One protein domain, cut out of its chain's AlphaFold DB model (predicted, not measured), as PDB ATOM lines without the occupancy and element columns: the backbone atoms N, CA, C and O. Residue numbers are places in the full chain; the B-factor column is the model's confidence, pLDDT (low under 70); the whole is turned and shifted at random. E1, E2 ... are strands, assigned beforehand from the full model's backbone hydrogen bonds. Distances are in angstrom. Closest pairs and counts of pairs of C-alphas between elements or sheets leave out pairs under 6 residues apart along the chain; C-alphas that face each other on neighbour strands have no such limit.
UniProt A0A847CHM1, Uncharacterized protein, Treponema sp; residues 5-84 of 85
ATOM      1  N   PHE A   5     121.519 131.639 176.079       85.38
ATOM      2  CA  PHE A   5     120.669 131.642 177.270       85.38
ATOM      3  C   PHE A   5     119.500 132.611 177.118       85.38
ATOM      4  O   PHE A   5     119.683 133.790 176.795       85.38
ATOM      5  N   VAL A   6     118.295 132.131 177.418       86.56
ATOM      6  CA  VAL A   6     117.086 132.952 177.383       86.56
ATOM      7  C   VAL A   6     117.140 133.994 178.498       86.56
ATOM      8  O   VAL A   6     117.262 133.672 179.680       86.56
ATOM      9  N   LYS A   7     117.031 135.266 178.109       89.69
ATOM     10  CA  LYS A   7     116.955 136.405 179.027       89.69
ATOM     11  C   LYS A   7     115.506 136.816 179.230       89.69
ATOM     12  O   LYS A   7     114.701 136.778 178.301       89.69
ATOM     13  N   CYS A   8     115.185 137.260 180.436       88.44
ATOM     14  CA  CYS A   8     113.892 137.845 180.732       88.44
ATOM     15  C   CYS A   8     113.714 139.137 179.919       88.44
ATOM     16  O   CYS A   8     114.538 140.041 180.048       88.44
ATOM     17  N   PRO A   9     112.633 139.289 179.140       87.44
ATOM     18  CA  PRO A   9     112.417 140.498 178.348       87.44
ATOM     19  C   PRO A   9     112.106 141.734 179.207       87.44
ATOM     20  O   PRO A   9     112.243 142.851 178.729       87.44
ATOM     21  N   LYS A  10     111.689 141.553 180.470       90.25
ATOM     22  CA  LYS A  10     111.328 142.658 181.376       90.25
ATOM     23  C   LYS A  10     112.506 143.209 182.175       90.25
ATOM     24  O   LYS A  10     112.564 144.405 182.415       90.25
ATOM     25  N   CYS A  11     113.425 142.349 182.613       91.19
ATOM     26  CA  CYS A  11     114.512 142.743 183.521       91.19
ATOM     27  C   CYS A  11     115.899 142.236 183.103       91.19
ATOM     28  O   CYS A  11     116.855 142.367 183.869       91.19
ATOM     29  N   LEU A  12     115.994 141.601 181.927       89.31
ATOM     30  CA  LEU A  12     117.210 141.041 181.321       89.31
ATOM     31  C   LEU A  12     117.929 139.961 182.148       89.31
ATOM     32  O   LEU A  12     118.981 139.472 181.732       89.31
ATOM     33  N   SER A  13     117.349 139.542 183.279       88.81
ATOM     34  CA  SER A  13     117.860 138.439 184.097       88.81
ATOM     35  C   SER A  13     117.907 137.142 183.294       88.81
ATOM     36  O   SER A  13     116.995 136.848 182.521       88.81
ATOM     37  N   LYS A  14     118.963 136.356 183.500       87.38
ATOM     38  CA  LYS A  14     119.136 135.023 182.905       87.38
ATOM     39  C   LYS A  14     118.608 133.898 183.793       87.38
ATOM     40  O   LYS A  14     118.529 132.777 183.315       87.38
ATOM     41  N   ASN A  15     118.288 134.188 185.055       87.75
ATOM     42  CA  ASN A  15     117.901 133.169 186.024       87.75
ATOM     43  C   ASN A  15     116.381 133.006 186.059       87.75
ATOM     44  O   ASN A  15     115.631 133.994 186.141       87.75
ATOM     45  N   TRP A  16     115.957 131.751 186.041       89.25
ATOM     46  CA  TRP A  16     114.569 131.336 186.009       89.25
ATOM     47  C   TRP A  16     114.295 130.289 187.088       89.25
ATOM     48  O   TRP A  16     115.150 129.470 187.384       89.25
ATOM     49  N   ASN A  17     113.081 130.282 187.618       85.88
ATOM     50  CA  ASN A  17     112.528 129.154 188.344       85.88
ATOM     51  C   ASN A  17     111.701 128.322 187.373       85.88
ATOM     52  O   ASN A  17     110.938 128.876 186.569       85.88
ATOM     53  N   ASP A  18     111.845 127.005 187.465       76.62
ATOM     54  CA  ASP A  18     110.908 126.096 186.825       76.62
ATOM     55  C   ASP A  18     109.539 126.236 187.505       76.62
ATOM     56  O   ASP A  18     109.446 126.286 188.734       76.62
ATOM     57  N   ILE A  19     108.480 126.358 186.708       70.06
ATOM     58  CA  ILE A  19     107.115 126.159 187.186       70.06
ATOM     59  C   ILE A  19     106.702 124.792 186.638       70.06
ATOM     60  O   ILE A  19     106.285 124.715 185.474       70.06
ATOM     61  N   PRO A  20     106.829 123.717 187.436       56.59
ATOM     62  CA  PRO A  20     106.550 122.379 186.955       56.59
ATOM     63  C   PRO A  20     105.058 122.232 186.639       56.59
ATOM     64  O   PRO A  20     104.209 122.206 187.523       56.59
ATOM     65  N   ASP A  21     104.763 122.113 185.347       53.50
ATOM     66  CA  ASP A  21     103.537 121.524 184.802       53.50
ATOM     67  C   ASP A  21     103.987 120.270 184.022       53.50
ATOM     68  O   ASP A  21     103.984 120.197 182.789       53.50
ATOM     69  N   THR A  22     104.561 119.337 184.792       45.59
ATOM     70  CA  THR A  22     105.585 118.322 184.454       45.59
ATOM     71  C   THR A  22     105.213 117.285 183.397       45.59
ATOM     72  O   THR A  22     106.039 116.444 183.056       45.59
ATOM     73  N   ASN A  23     104.024 117.364 182.805       51.53
ATOM     74  CA  ASN A  23     103.559 116.396 181.812       51.53
ATOM     75  C   ASN A  23     103.623 116.906 180.367       51.53
ATOM     76  O   ASN A  23     103.354 116.144 179.440       51.53
ATOM     77  N   ASN A  24     103.971 118.178 180.129       60.88
ATOM     78  CA  ASN A  24     104.025 118.702 178.766       60.88
ATOM     79  C   ASN A  24     105.159 119.716 178.565       60.88
ATOM     80  O   ASN A  24     105.011 120.896 178.869       60.88
ATOM     81  N   ILE A  25     106.264 119.263 177.960       58.22
ATOM     82  CA  ILE A  25     107.406 120.107 177.548       58.22
ATOM     83  C   ILE A  25     106.973 121.316 176.699       58.22
ATOM     84  O   ILE A  25     107.581 122.380 176.777       58.22
ATOM     85  N   ASN A  26     105.884 121.192 175.929       58.50
ATOM     86  CA  ASN A  26     105.352 122.292 175.115       58.50
ATOM     87  C   ASN A  26     104.581 123.342 175.938       58.50
ATOM     88  O   ASN A  26     104.184 124.375 175.404       58.50
ATOM     89  N   LYS A  27     104.342 123.082 177.227       63.56
ATOM     90  CA  LYS A  27     103.700 123.995 178.180       63.56
ATOM     91  C   LYS A  27     104.615 124.375 179.341       63.56
ATOM     92  O   LYS A  27     104.155 125.092 180.226       63.56
ATOM     93  N   THR A  28     105.880 123.944 179.347       71.06
ATOM     94  CA  THR A  28     106.808 124.282 180.430       71.06
ATOM     95  C   THR A  28     106.950 125.796 180.527       71.06
ATOM     96  O   THR A  28     107.316 126.487 179.566       71.06
ATOM     97  N   LYS A  29     106.594 126.309 181.704       82.62
ATOM     98  CA  LYS A  29     106.631 127.726 182.035       82.62
ATOM     99  C   LYS A  29     107.842 127.991 182.904       82.62
ATOM    100  O   LYS A  29     108.132 127.240 183.825       82.62
ATOM    101  N   PHE A  30     108.498 129.111 182.649       86.06
ATOM    102  CA  PHE A  30     109.622 129.560 183.456       86.06
ATOM    103  C   PHE A  30     109.304 130.916 184.050       86.06
ATOM    104  O   PHE A  30     108.889 131.830 183.336       86.06
ATOM    105  N   LYS A  31     109.514 131.058 185.353       89.19
ATOM    106  CA  LYS A  31     109.303 132.307 186.081       89.19
ATOM    107  C   LYS A  31     110.629 133.004 186.303       89.19
ATOM    108  O   LYS A  31     111.542 132.436 186.880       89.19
ATOM    109  N   CYS A  32     110.760 134.246 185.867       90.50
ATOM    110  CA  CYS A  32     111.967 135.014 186.115       90.50
ATOM    111  C   CYS A  32     112.109 135.287 187.616       90.50
ATOM    112  O   CYS A  32     111.205 135.861 188.220       90.50
ATOM    113  N   ILE A  33     113.268 134.966 188.189       89.75
ATOM    114  CA  ILE A  33     113.524 135.125 189.631       89.75
ATOM    115  C   ILE A  33     113.465 136.596 190.060       89.75
ATOM    116  O   ILE A  33     112.999 136.923 191.143       89.75
ATOM    117  N   ARG A  34     113.912 137.509 189.189       90.81
ATOM    118  CA  ARG A  34     114.063 138.930 189.534       90.81
ATOM    119  C   ARG A  34     112.754 139.720 189.494       90.81
ATOM    120  O   ARG A  34     112.591 140.654 190.264       90.81
ATOM    121  N   CYS A  35     111.862 139.413 188.553       91.19
ATOM    122  CA  CYS A  35     110.656 140.222 188.308       91.19
ATOM    123  C   CYS A  35     109.368 139.403 188.218       91.19
ATOM    124  O   CYS A  35     108.332 139.935 187.836       91.19
ATOM    125  N   ASN A  36     109.431 138.103 188.512       90.19
ATOM    126  CA  ASN A  36     108.301 137.177 188.468       90.19
ATOM    127  C   ASN A  36     107.629 137.011 187.092       90.19
ATOM    128  O   ASN A  36     106.612 136.328 186.998       90.19
ATOM    129  N   TYR A  37     108.192 137.584 186.022       88.75
ATOM    130  CA  TYR A  37     107.671 137.444 184.664       88.75
ATOM    131  C   TYR A  37     107.715 135.987 184.199       88.75
ATOM    132  O   TYR A  37     108.761 135.347 184.291       88.75
ATOM    133  N   ILE A  38     106.604 135.480 183.668       87.38
ATOM    134  CA  ILE A  38     106.479 134.092 183.221       87.38
ATOM    135  C   ILE A  38     106.639 134.027 181.701       87.38
ATOM    136  O   ILE A  38     105.971 134.755 180.971       87.38
ATOM    137  N   ILE A  39     107.504 133.133 181.222       84.31
ATOM    138  CA  ILE A  39     107.602 132.771 179.804       84.31
ATOM    139  C   ILE A  39     107.094 131.357 179.572       84.31
ATOM    140  O   ILE A  39     107.144 130.507 180.455       84.31
ATOM    141  N   THR A  40     106.657 131.099 178.346       82.88
ATOM    142  CA  THR A  40     106.439 129.754 177.811       82.88
ATOM    143  C   THR A  40     107.323 129.601 176.583       82.88
ATOM    144  O   THR A  40     107.375 130.506 175.744       82.88
ATOM    145  N   LEU A  41     108.022 128.473 176.457       77.44
ATOM    146  CA  LEU A  41     108.782 128.152 175.248       77.44
ATOM    147  C   LEU A  41     107.822 127.723 174.127       77.44
ATOM    148  O   LEU A  41     107.696 126.549 173.809       77.44
ATOM    149  N   GLY A  42     107.116 128.692 173.542       74.50
ATOM    150  CA  GLY A  42     106.173 128.459 172.445       74.50
ATOM    151  C   GLY A  42     106.870 128.415 171.085       74.50
ATOM    152  O   GLY A  42     107.186 127.350 170.552       74.50
ATOM    153  N   SER A  43     107.109 129.591 170.503       82.50
ATOM    154  CA  SER A  43     107.647 129.718 169.144       82.50
ATOM    155  C   SER A  43     109.168 129.830 169.120       82.50
ATOM    156  O   SER A  43     109.781 130.474 169.974       82.50
ATOM    157  N   CYS A  44     109.804 129.244 168.105       83.44
ATOM    158  CA  CYS A  44     111.216 129.496 167.851       83.44
ATOM    159  C   CYS A  44     111.400 130.903 167.273       83.44
ATOM    160  O   CYS A  44     110.887 131.202 166.200       83.44
ATOM    161  N   SER A  45     112.191 131.759 167.919       80.75
ATOM    162  CA  SER A  45     112.440 133.124 167.428       80.75
ATOM    163  C   SER A  45     113.201 133.187 166.097       80.75
ATOM    164  O   SER A  45     113.168 134.219 165.439       80.75
ATOM    165  N   LYS A  46     113.864 132.097 165.674       84.44
ATOM    166  CA  LYS A  46     114.583 132.030 164.389       84.44
ATOM    167  C   LYS A  46     113.673 131.630 163.222       84.44
ATOM    168  O   LYS A  46     113.669 132.307 162.206       84.44
ATOM    169  N   CYS A  47     112.912 130.541 163.356       87.00
ATOM    170  CA  CYS A  47     112.074 130.013 162.267       87.00
ATOM    171  C   CYS A  47     110.571 130.261 162.448       87.00
ATOM    172  O   CYS A  47     109.779 129.794 161.640       87.00
ATOM    173  N   LYS A  48     110.169 130.956 163.519       86.75
ATOM    174  CA  LYS A  48     108.779 131.298 163.880       86.75
ATOM    175  C   LYS A  48     107.833 130.105 164.085       86.75
ATOM    176  O   LYS A  48     106.675 130.308 164.432       86.75
ATOM    177  N   THR A  49     108.314 128.869 163.945       84.69
ATOM    178  CA  THR A  49     107.530 127.652 164.175       84.69
ATOM    179  C   THR A  49     107.079 127.560 165.631       84.69
ATOM    180  O   THR A  49     107.899 127.678 166.545       84.69
ATOM    181  N   VAL A  50     105.786 127.312 165.828       83.00
ATOM    182  CA  VAL A  50     105.146 127.085 167.132       83.00
ATOM    183  C   VAL A  50     105.410 125.649 167.600       83.00
ATOM    184  O   VAL A  50     105.467 124.736 166.777       83.00
ATOM    185  N   ASN A  51     105.578 125.431 168.909       77.06
ATOM    186  CA  ASN A  51     105.831 124.108 169.509       77.06
ATOM    187  C   ASN A  51     107.021 123.393 168.845       77.06
ATOM    188  O   ASN A  51     106.978 122.213 168.471       77.06
ATOM    189  N   ALA A  52     108.074 124.170 168.596       81.88
ATOM    190  CA  ALA A  52     109.252 123.713 167.876       81.88
ATOM    191  C   ALA A  52     110.330 123.140 168.799       81.88
ATOM    192  O   ALA A  52     111.269 122.524 168.303       81.88
ATOM    193  N   TRP A  53     110.222 123.364 170.106       84.88
ATOM    194  CA  TRP A  53     111.264 123.054 171.075       84.88
ATOM    195  C   TRP A  53     111.172 121.608 171.562       84.88
ATOM    196  O   TRP A  53     110.117 121.145 171.974       84.88
ATOM    197  N   ILE A  54     112.302 120.910 171.525       85.00
ATOM    198  CA  ILE A  54     112.496 119.588 172.120       85.00
ATOM    199  C   ILE A  54     113.551 119.694 173.219       85.00
ATOM    200  O   ILE A  54     114.550 120.394 173.048       85.00
ATOM    201  N   LEU A  55     113.329 119.028 174.352       82.69
ATOM    202  CA  LEU A  55     114.318 118.955 175.425       82.69
ATOM    203  C   LEU A  55     115.432 117.990 175.002       82.69
ATOM    204  O   LEU A  55     115.158 116.828 174.719       82.69
ATOM    205  N   ILE A  56     116.673 118.475 174.946       80.94
ATOM    206  CA  ILE A  56     117.842 117.669 174.546       80.94
ATOM    207  C   ILE A  56     118.797 117.381 175.705       80.94
ATOM    208  O   ILE A  56     119.560 116.424 175.647       80.94
ATOM    209  N   ALA A  57     118.769 118.199 176.757       74.31
ATOM    210  CA  ALA A  57     119.455 117.908 178.008       74.31
ATOM    211  C   ALA A  57     118.626 118.468 179.165       74.31
ATOM    212  O   ALA A  57     118.304 119.662 179.177       74.31
ATOM    213  N   GLY A  58     118.255 117.584 180.090       65.56
ATOM    214  CA  GLY A  58     117.614 117.932 181.354       65.56
ATOM    215  C   GLY A  58     118.622 118.391 182.408       65.56
ATOM    216  O   GLY A  58     119.822 118.457 182.140       65.56
ATOM    217  N   ILE A  59     118.104 118.698 183.601       62.78
ATOM    218  CA  ILE A  59     118.876 119.099 184.783       62.78
ATOM    219  C   ILE A  59     120.023 118.106 184.995       62.78
ATOM    220  O   ILE A  59     119.793 116.919 185.220       62.78
ATOM    221  N   ASN A  60     121.260 118.589 184.895       52.75
ATOM    222  CA  ASN A  60     122.441 117.796 185.196       52.75
ATOM    223  C   ASN A  60     122.968 118.267 186.557       52.75
ATOM    224  O   ASN A  60     123.745 119.212 186.626       52.75
ATOM    225  N   ASP A  61     122.527 117.618 187.637       46.69
ATOM    226  CA  ASP A  61     122.970 117.908 189.015       46.69
ATOM    227  C   ASP A  61     124.392 117.395 189.318       46.69
ATOM    228  O   ASP A  61     124.906 117.530 190.429       46.69
ATOM    229  N   LYS A  62     125.078 116.802 188.335       41.09
ATOM    230  CA  LYS A  62     126.438 116.289 188.518       41.09
ATOM    231  C   LYS A  62     127.474 117.364 188.189       41.09
ATOM    232  O   LYS A  62     127.775 117.602 187.023       41.09
ATOM    233  N   GLY A  63     128.068 117.953 189.231       45.94
ATOM    234  CA  GLY A  63     129.376 118.621 189.129       45.94
ATOM    235  C   GLY A  63     129.429 120.120 189.433       45.94
ATOM    236  O   GLY A  63     130.298 120.799 188.896       45.94
ATOM    237  N   GLY A  64     128.526 120.666 190.257       48.50
ATOM    238  CA  GLY A  64     128.627 122.058 190.731       48.50
ATOM    239  C   GLY A  64     128.348 123.137 189.674       48.50
ATOM    240  O   GLY A  64     128.517 124.326 189.946       48.50
ATOM    241  N   GLN A  65     127.902 122.755 188.473       56.75
ATOM    242  CA  GLN A  65     127.382 123.689 187.475       56.75
ATOM    243  C   GLN A  65     125.915 123.999 187.765       56.75
ATOM    244  O   GLN A  65     125.149 123.114 188.136       56.75
ATOM    245  N   LYS A  66     125.524 125.269 187.592       63.41
ATOM    246  CA  LYS A  66     124.137 125.703 187.787       63.41
ATOM    247  C   LYS A  66     123.194 124.841 186.940       63.41
ATOM    248  O   LYS A  66     123.470 124.682 185.747       63.41
ATOM    249  N   PRO A  67     122.095 124.327 187.511       68.94
ATOM    250  CA  PRO A  67     121.154 123.514 186.762       68.94
ATOM    251  C   PRO A  67     120.583 124.321 185.588       68.94
ATOM    252  O   PRO A  67     120.219 125.488 185.730       68.94
ATOM    253  N   PHE A  68     120.543 123.732 184.394       77.00
ATOM    254  CA  PHE A  68     119.932 124.363 183.226       77.00
ATOM    255  C   PHE A  68     119.265 123.328 182.324       77.00
ATOM    256  O   PHE A  68     119.723 122.194 182.204       77.00
ATOM    257  N   TYR A  69     118.219 123.752 181.625       82.25
ATOM    258  CA  TYR A  69     117.630 122.989 180.527       82.25
ATOM    259  C   TYR A  69     118.249 123.407 179.197       82.25
ATOM    260  O   TYR A  69     118.499 124.596 178.976       82.25
ATOM    261  N   ARG A  70     118.440 122.455 178.276       84.88
ATOM    262  CA  ARG A  70     118.726 122.748 176.863       84.88
ATOM    263  C   ARG A  70     117.574 122.315 175.985       84.88
ATOM    264  O   ARG A  70     117.208 121.141 175.955       84.88
ATOM    265  N   PHE A  71     117.091 123.261 175.194       85.38
ATOM    266  CA  PHE A  71     116.064 123.034 174.195       85.38
ATOM    267  C   PHE A  71     116.638 123.216 172.801       85.38
ATOM    268  O   PHE A  71     117.372 124.169 172.544       85.38
ATOM    269  N   GLN A  72     116.272 122.329 171.883       87.25
ATOM    270  CA  GLN A  72     116.598 122.449 170.469       87.25
ATOM    271  C   GLN A  72     115.329 122.665 169.653       87.25
ATOM    272  O   GLN A  72     114.309 122.028 169.881       87.25
ATOM    273  N   CYS A  73     115.379 123.551 168.667       87.81
ATOM    274  CA  CYS A  73     114.317 123.680 167.687       87.81
ATOM    275  C   CYS A  73     114.371 122.503 166.698       87.81
ATOM    276  O   CYS A  73     115.351 122.355 165.968       87.81
ATOM    277  N   LYS A  74     113.292 121.723 166.582       87.62
ATOM    278  CA  LYS A  74     113.189 120.571 165.669       87.62
ATOM    279  C   LYS A  74     113.397 120.930 164.190       87.62
ATOM    280  O   LYS A  74     113.966 120.122 163.459       87.62
ATOM    281  N   ILE A  75     113.011 122.153 163.798       89.56
ATOM    282  CA  ILE A  75     113.111 122.691 162.429       89.56
ATOM    283  C   ILE A  75     114.503 123.275 162.144       89.56
ATOM    284  O   ILE A  75     115.296 122.670 161.437       89.56
ATOM    285  N   CYS A  76     114.838 124.432 162.724       89.44
ATOM    286  CA  CYS A  76     116.080 125.150 162.399       89.44
ATOM    287  C   CYS A  76     117.308 124.737 163.226       89.44
ATOM    288  O   CYS A  76     118.340 125.405 163.154       89.44
ATOM    289  N   LYS A  77     117.184 123.701 164.066       88.44
ATOM    290  CA  LYS A  77     118.239 123.149 164.937       88.44
ATOM    291  C   LYS A  77     118.875 124.131 165.930       88.44
ATOM    292  O   LYS A  77     119.828 123.754 166.607       88.44
ATOM    293  N   ARG A  78     118.332 125.349 166.079       86.06
ATOM    294  CA  ARG A  78     118.762 126.339 167.083       86.06
ATOM    295  C   ARG A  78     118.667 125.755 168.489       86.06
ATOM    296  O   ARG A  78     117.644 125.159 168.815       86.06
ATOM    297  N   ILE A  79     119.682 125.990 169.315       86.94
ATOM    298  CA  ILE A  79     119.730 125.550 170.712       86.94
ATOM    299  C   ILE A  79     119.587 126.768 171.628       86.94
ATOM    300  O   ILE A  79     120.220 127.792 171.385       86.94
ATOM    301  N   VAL A  80     118.760 126.656 172.668       86.19
ATOM    302  CA  VAL A  80     118.630 127.657 173.736       86.19
ATOM    303  C   VAL A  80     118.753 127.008 175.110       86.19
ATOM    304  O   VAL A  80     118.352 125.859 175.304       86.19
ATOM    305  N   GLY A  81     119.315 127.754 176.058       86.56
ATOM    306  CA  GLY A  81     119.462 127.351 177.453       86.56
ATOM    307  C   GLY A  81     118.514 128.111 178.379       86.56
ATOM    308  O   GLY A  81     118.368 129.328 178.248       86.56
ATOM    309  N   ILE A  82     117.916 127.418 179.348       86.12
ATOM    310  CA  ILE A  82     117.216 128.032 180.485       86.12
ATOM    311  C   ILE A  82     118.042 127.776 181.732       86.12
ATOM    312  O   ILE A  82     118.127 126.637 182.179       86.12
ATOM    313  N   LEU A  83     118.661 128.825 182.268       86.50
ATOM    314  CA  LEU A  83     119.450 128.741 183.491       86.50
ATOM    315  C   LEU A  83     118.520 128.815 184.704       86.50
ATOM    316  O   LEU A  83     117.796 129.802 184.862       86.50
ATOM    317  N   LEU A  84     118.563 127.785 185.542       83.62
ATOM    318  CA  LEU A  84     117.876 127.765 186.826       83.62
ATOM    319  C   LEU A  84     118.783 128.371 187.903       83.62
ATOM    320  O   LEU A  84     120.014 128.285 187.807       83.62
TER     321      LEU A  84
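This is residues 5 to 84 of the 85 residues of an uncharacterized protein of Treponema sp (UniProt A0A847CHM1). With little regular structure, the domain is one strongly twisted sheet curled like part of a barrel, in which two meanders, each strand the antiparallel neighbour of the one before, E1 E2 E3 and E4 E5 E6, join through E1 and E6. The 80 printed residues hold six strands, E1 to E6 along the chain, and no named helix; the class is all strand, with 29 residues in named elements. The mixed sheet runs E3 E2 E1 E6 E5 E4. The whole is compact, radius of gyration of the C-alphas 12.2 A, spanning 31 by 31 by 23 A.

Past residues 5 to 14, find C-alpha 15 at (117.901, 133.169, 186.024), where E1, residues 15 to 19, begins. Next come E2, 29 to 32, E3, 38 to 40, E4, 53 to 57, E5, 68 to 73, 16.5 A long, and E6, 79 to 84, 16.4 A, ending at (117.876, 127.765, 186.826).

Hairpin E1 and E2 has N 17 and O 31 within hydrogen-bond range, 2.7 A; parallel E1 and E6, N 16 and O 83, 2.9 A. Edge strands E3 and E4 are apart.

The printed part has no cut; the link E3 to E4 is long. Residues 20 to 27 and 58 to 67 have pLDDT under 70.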